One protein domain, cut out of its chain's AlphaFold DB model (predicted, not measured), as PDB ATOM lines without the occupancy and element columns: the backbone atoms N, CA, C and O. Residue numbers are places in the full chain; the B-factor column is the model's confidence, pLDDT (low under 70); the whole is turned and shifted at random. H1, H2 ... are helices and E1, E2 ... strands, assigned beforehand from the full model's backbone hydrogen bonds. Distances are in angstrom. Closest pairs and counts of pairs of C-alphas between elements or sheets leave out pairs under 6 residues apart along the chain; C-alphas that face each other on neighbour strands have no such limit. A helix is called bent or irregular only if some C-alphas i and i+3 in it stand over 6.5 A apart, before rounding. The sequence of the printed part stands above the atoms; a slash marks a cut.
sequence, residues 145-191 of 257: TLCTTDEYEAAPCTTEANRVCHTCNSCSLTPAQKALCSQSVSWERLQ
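AT A GLANCE: This is residues 145 to 191 of the 257 residues of an uncharacterized protein of Saprolegnia parasitica (strain CBS 223.65) (UniProt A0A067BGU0). A two-stranded hairpin, E1 and E2, makes a narrow body, with its link at one end; at the other end helix H1 crosses beside E1, and helix H2 sits farther out. The printed part has 47 residues with E1, E2, H1 and H2 in that order, mixed helices and strands, and the sheet E1 - E2 is antiparallel. It is only just compact, close to loose, with a radius of gyration of the C-alphas of 11.0 A, and only just a rod, spanning 36 by 18 by 13 A.

HOW THE PARTS SIT: Start at E1, residues 151 to 155, and E2, residues 164 to 167, antiparallel at 146 degrees; N 152 and O 166 are within hydrogen-bond range at 2.8 A. Next find H1, residues 175 to 183: its closest C-alphas to E1 are those of Leu 180 and Tyr 152, 6.0 A apart. H2, residues 185 to 191, is close to H1 but not clearly touching, the closest C-alphas being those of Cys 181 and Trp 187, 6.5 A apart. They run opposite ways at a steep tilt of 50 degrees. H2 is apart from E1 and E2. Every O i to N i+4 pair is within range in H2, and 4 of 5 in H1.

IN THESE COORDINATES: Find C-alpha 151 at (91.539, 138.295, 118.386); E1 runs 11.8 A from there, and E2 10.3 A. H1 runs 14.5 A and is irregular, with C-alphas 180 and 183 7.5 A apart. H2 runs 10.1 A, to C-alpha 191 at (91.990, 124.014, 112.537).

THE WHOLE: The farthest C-alphas, Thr 159 and Gln 191, are 36.1 A apart. The printed part has no cut and no long link, and no printed residue is under 70 in pLDDT.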
ATOM      1  N   THR A 145      91.332 150.064 123.033       95.56
ATOM      2  CA  THR A 145      90.661 148.766 122.992       95.56
ATOM      3  C   THR A 145      91.648 147.666 123.377       95.56
ATOM      4  O   THR A 145      92.811 147.681 122.959       95.56
ATOM      5  N   LEU A 146      91.180 146.704 124.169       94.56
ATOM      6  CA  LEU A 146      91.910 145.480 124.481       94.56
ATOM      7  C   LEU A 146      91.410 144.368 123.564       94.56
ATOM      8  O   LEU A 146      90.203 144.146 123.480       94.56
ATOM      9  N   CYS A 147      92.330 143.687 122.885       94.25
ATOM     10  CA  CYS A 147      91.967 142.526 122.082       94.25
ATOM     11  C   CYS A 147      91.646 141.349 123.002       94.25
ATOM     12  O   CYS A 147      92.317 141.129 124.015       94.25
ATOM     13  N   THR A 148      90.604 140.605 122.652       93.25
ATOM     14  CA  THR A 148      90.246 139.376 123.361       93.25
ATOM     15  C   THR A 148      91.182 138.229 122.973       93.25
ATOM     16  O   THR A 148      91.954 138.331 122.027       93.25
ATOM     17  N   THR A 149      91.099 137.095 123.673       90.75
ATOM     18  CA  THR A 149      91.890 135.892 123.352       90.75
ATOM     19  C   THR A 149      91.563 135.287 121.983       90.75
ATOM     20  O   THR A 149      92.343 134.492 121.473       90.75
ATOM     21  N   ASP A 150      90.416 135.633 121.390       90.44
ATOM     22  CA  ASP A 150      89.996 135.197 120.050       90.44
ATOM     23  C   ASP A 150      90.307 136.228 118.950       90.44
ATOM     24  O   ASP A 150      89.869 136.099 117.799       90.44
ATOM     25  N   GLU A 151      91.093 137.246 119.288       92.62
ATOM     26  CA  GLU A 151      91.539 138.295 118.386       92.62
ATOM     27  C   GLU A 151      93.053 138.476 118.484       92.62
ATOM     28  O   GLU A 151      93.668 138.265 119.526       92.62
ATOM     29  N   TYR A 152      93.656 138.918 117.389       93.12
ATOM     30  CA  TYR A 152      95.038 139.369 117.375       93.12
ATOM     31  C   TYR A 152      95.100 140.875 117.145       93.12
ATOM     32  O   TYR A 152      94.239 141.479 116.496       93.12
ATOM     33  N   GLU A 153      96.156 141.481 117.668       95.44
ATOM     34  CA  GLU A 153      96.463 142.884 117.446       95.44
ATOM     35  C   GLU A 153      97.042 143.077 116.045       95.44
ATOM     36  O   GLU A 153      98.146 142.629 115.737       95.44
ATOM     37  N   ALA A 154      96.277 143.740 115.185       93.56
ATOM     38  CA  ALA A 154      96.699 144.085 113.835       93.56
ATOM     39  C   ALA A 154      97.487 145.400 113.801       93.56
ATOM     40  O   ALA A 154      98.389 145.556 112.979       93.56
ATOM     41  N   ALA A 155      97.157 146.338 114.693       94.94
ATOM     42  CA  ALA A 155      97.899 147.577 114.878       94.94
ATOM     43  C   ALA A 155      97.933 147.976 116.361       94.94
ATOM     44  O   ALA A 155      96.892 147.891 117.031       94.94
ATOM     45  N   PRO A 156      99.091 148.441 116.863       95.06
ATOM     46  CA  PRO A 156      99.239 148.821 118.255       95.06
ATOM     47  C   PRO A 156      98.496 150.101 118.605       95.06
ATOM     48  O   PRO A 156      98.280 150.977 117.769       95.06
ATOM     49  N   CYS A 157      98.142 150.208 119.884       95.81
ATOM     50  CA  CYS A 157      97.675 151.455 120.479       95.81
ATOM     51  C   CYS A 157      98.792 152.506 120.431       95.81
ATOM     52  O   CYS A 157      99.910 152.257 120.891       95.81
ATOM     53  N   THR A 158      98.480 153.695 119.921       94.56
ATOM     54  CA  THR A 158      99.351 154.875 119.995       94.56
ATOM     55  C   THR A 158      98.586 156.055 120.587       94.56
ATOM     56  O   THR A 158      97.371 156.006 120.773       94.56
ATOM     57  N   THR A 159      99.272 157.160 120.868       92.75
ATOM     58  CA  THR A 159      98.618 158.380 121.363       92.75
ATOM     59  C   THR A 159      97.691 159.026 120.327       92.75
ATOM     60  O   THR A 159      96.845 159.850 120.684       92.75
ATOM     61  N   GLU A 160      97.797 158.639 119.054       91.25
ATOM     62  CA  GLU A 160      97.025 159.174 117.928       91.25
ATOM     63  C   GLU A 160      96.003 158.185 117.361       91.25
ATOM     64  O   GLU A 160      95.081 158.614 116.666       91.25
ATOM     65  N   ALA A 161      96.157 156.884 117.621       93.56
ATOM     66  CA  ALA A 161      95.326 155.841 117.036       93.56
ATOM     67  C   ALA A 161      94.988 154.744 118.047       93.56
ATOM     68  O   ALA A 161      95.827 154.304 118.832       93.56
ATOM     69  N   ASN A 162      93.739 154.283 117.999       96.62
ATOM     70  CA  ASN A 162      93.300 153.154 118.807       96.62
ATOM     71  C   ASN A 162      93.943 151.845 118.323       96.62
ATOM     72  O   ASN A 162      94.239 151.696 117.135       96.62
ATOM     73  N   ARG A 163      94.068 150.877 119.234       96.62
ATOM     74  CA  ARG A 163      94.425 149.495 118.909       96.62
ATOM     75  C   ARG A 163      93.404 148.912 117.935       96.62
ATOM     76  O   ARG A 163      92.195 149.067 118.130       96.62
ATOM     77  N   VAL A 164      93.889 148.216 116.912       96.12
ATOM     78  CA  VAL A 164      93.037 147.506 115.954       96.12
ATOM     79  C   VAL A 164      93.129 146.015 116.232       96.12
ATOM     80  O   VAL A 164      94.204 145.427 116.118       96.12
ATOM     81  N   CYS A 165      91.992 145.414 116.572       95.44
ATOM     82  CA  CYS A 165      91.864 143.982 116.808       95.44
ATOM     83  C   CYS A 165      91.180 143.317 115.608       95.44
ATOM     84  O   CYS A 165      90.224 143.851 115.035       95.44
ATOM     85  N   HIS A 166      91.682 142.155 115.211       92.00
ATOM     86  CA  HIS A 166      91.103 141.334 114.156       92.00
ATOM     87  C   HIS A 166      90.856 139.924 114.662       92.00
ATOM     88  O   HIS A 166      91.634 139.390 115.443       92.00
ATOM     89  N   THR A 167      89.772 139.308 114.192       89.19
ATOM     90  CA  THR A 167      89.420 137.954 114.612       89.19
ATOM     91  C   THR A 167      90.449 136.932 114.136       89.19
ATOM     92  O   THR A 167      90.914 136.962 112.993       89.19
ATOM     93  N   CYS A 168      90.755 135.983 115.015       86.75
ATOM     94  CA  CYS A 168      91.533 134.800 114.688       86.75
ATOM     95  C   CYS A 168      90.733 133.751 113.899       86.75
ATOM     96  O   CYS A 168      91.316 132.822 113.348       86.75
ATOM     97  N   ASN A 169      89.411 133.899 113.783       84.69
ATOM     98  CA  ASN A 169      88.547 132.979 113.047       84.69
ATOM     99  C   ASN A 169      88.584 133.251 111.528       84.69
ATOM    100  O   ASN A 169      87.589 133.662 110.929       84.69
ATOM    101  N   SER A 170      89.750 133.077 110.897       83.56
ATOM    102  CA  SER A 170      89.939 133.310 109.461       83.56
ATOM    103  C   SER A 170      90.903 132.316 108.822       83.56
ATOM    104  O   SER A 170      91.976 132.035 109.343       83.56
ATOM    105  N   CYS A 171      90.567 131.832 107.628       79.31
ATOM    106  CA  CYS A 171      91.396 130.877 106.889       79.31
ATOM    107  C   CYS A 171      92.498 131.503 106.038       79.31
ATOM    108  O   CYS A 171      93.357 130.787 105.524       79.31
ATOM    109  N   SER A 172      92.499 132.826 105.905       84.12
ATOM    110  CA  SER A 172      93.468 133.584 105.112       84.12
ATOM    111  C   SER A 172      94.559 134.245 105.960       84.12
ATOM    112  O   SER A 172      95.268 135.121 105.470       84.12
ATOM    113  N   LEU A 173      94.718 133.832 107.224       86.81
ATOM    114  CA  LEU A 173      95.769 134.363 108.094       86.81
ATOM    115  C   LEU A 173      97.164 134.017 107.561       86.81
ATOM    116  O   LEU A 173      97.449 132.883 107.162       86.81
ATOM    117  N   THR A 174      98.063 134.994 107.612       91.19
ATOM    118  CA  THR A 174      99.489 134.806 107.316       91.19
ATOM    119  C   THR A 174     100.165 133.970 108.410       91.19
ATOM    120  O   THR A 174      99.668 133.918 109.536       91.19
ATOM    121  N   PRO A 175     101.324 133.338 108.145       90.75
ATOM    122  CA  PRO A 175     102.040 132.562 109.161       90.75
ATOM    123  C   PRO A 175     102.313 133.338 110.459       90.75
ATOM    124  O   PRO A 175     102.165 132.783 111.545       90.75
ATOM    125  N   ALA A 176     102.634 134.631 110.356       92.94
ATOM    126  CA  ALA A 176     102.843 135.498 111.514       92.94
ATOM    127  C   ALA A 176     101.553 135.700 112.330       92.94
ATOM    128  O   ALA A 176     101.563 135.563 113.549       92.94
ATOM    129  N   GLN A 177     100.422 135.952 111.664       92.88
ATOM    130  CA  GLN A 177      99.123 136.107 112.330       92.88
ATOM    131  C   GLN A 177      98.660 134.807 112.997       92.88
ATOM    132  O   GLN A 177      98.130 134.838 114.104       92.88
ATOM    133  N   LYS A 178      98.918 133.650 112.374       90.69
ATOM    134  CA  LYS A 178      98.615 132.340 112.975       90.69
ATOM    135  C   LYS A 178      99.343 132.133 114.305       90.69
ATOM    136  O   LYS A 178      98.757 131.574 115.225       90.69
ATOM    137  N   ALA A 179     100.592 132.591 114.417       91.81
ATOM    138  CA  ALA A 179     101.348 132.510 115.667       91.81
ATOM    139  C   ALA A 179     100.721 133.376 116.775       91.81
ATOM    140  O   ALA A 179     100.605 132.921 117.914       91.81
ATOM    141  N   LEU A 180     100.248 134.580 116.431       93.50
ATOM    142  CA  LEU A 180      99.527 135.462 117.360       93.50
ATOM    143  C   LEU A 180      98.201 134.846 117.829       93.50
ATOM    144  O   LEU A 180      97.822 135.003 118.982       93.50
ATOM    145  N   CYS A 181      97.537 134.082 116.961       92.69
ATOM    146  CA  CYS A 181      96.289 133.383 117.260       92.69
ATOM    147  C   CYS A 181      96.466 132.025 117.955       92.69
ATOM    148  O   CYS A 181      95.487 131.308 118.147       92.69
ATOM    149  N   SER A 182      97.684 131.638 118.341       89.38
ATOM    150  CA  SER A 182      97.957 130.309 118.912       89.38
ATOM    151  C   SER A 182      97.193 130.003 120.207       89.38
ATOM    152  O   SER A 182      96.943 128.838 120.491       89.38
ATOM    153  N   GLN A 183      96.795 131.029 120.964       89.31
ATOM    154  CA  GLN A 183      96.028 130.894 122.211       89.31
ATOM    155  C   GLN A 183      94.507 131.019 122.012       89.31
ATOM    156  O   GLN A 183      93.746 130.935 122.975       89.31
ATOM    157  N   SER A 184      94.048 131.241 120.778       90.69
ATOM    158  CA  SER A 184      92.630 131.408 120.475       90.69
ATOM    159  C   SER A 184      91.919 130.056 120.409       90.69
ATOM    160  O   SER A 184      92.236 129.196 119.586       90.69
ATOM    161  N   VAL A 185      90.878 129.900 121.229       86.62
ATOM    162  CA  VAL A 185      90.034 128.695 121.251       86.62
ATOM    163  C   VAL A 185      89.199 128.586 119.971       86.62
ATOM    164  O   VAL A 185      88.866 127.483 119.525       86.62
ATOM    165  N   SER A 186      88.810 129.716 119.372       81.56
ATOM    166  CA  SER A 186      88.123 129.721 118.075       81.56
ATOM    167  C   SER A 186      89.052 129.311 116.929       81.56
ATOM    168  O   SER A 186      88.636 128.522 116.079       81.56
ATOM    169  N   TRP A 187      90.311 129.753 116.939       84.44
ATOM    170  CA  TRP A 187      91.326 129.343 115.966       84.44
ATOM    171  C   TRP A 187      91.653 127.851 116.052       84.44
ATOM    172  O   TRP A 187      91.669 127.167 115.029       84.44
ATOM    173  N   GLU A 188      91.857 127.326 117.261       84.06
ATOM    174  CA  GLU A 188      92.120 125.901 117.475       84.06
ATOM    175  C   GLU A 188      90.964 125.033 116.951       84.06
ATOM    176  O   GLU A 188      91.180 124.091 116.182       84.06
ATOM    177  N   ARG A 189      89.719 125.411 117.271       83.00
ATOM    178  CA  ARG A 189      88.522 124.746 116.734       83.00
ATOM    179  C   ARG A 189      88.440 124.823 115.211       83.00
ATOM    180  O   ARG A 189      88.042 123.844 114.581       83.00
ATOM    181  N   LEU A 190      88.817 125.950 114.609       79.19
ATOM    182  CA  LEU A 190      88.811 126.123 113.155       79.19
ATOM    183  C   LEU A 190      89.821 125.198 112.457       79.19
ATOM    184  O   LEU A 190      89.531 124.704 111.370       79.19
ATOM    185  N   GLN A 191      90.976 124.933 113.074       76.12
ATOM    186  CA  GLN A 191      91.990 124.014 112.537       76.12
ATOM    187  C   GLN A 191      91.597 122.537 112.665       76.12
ATOM    188  O   GLN A 191      91.936 121.737 111.800       76.12
TER     189      GLN A 191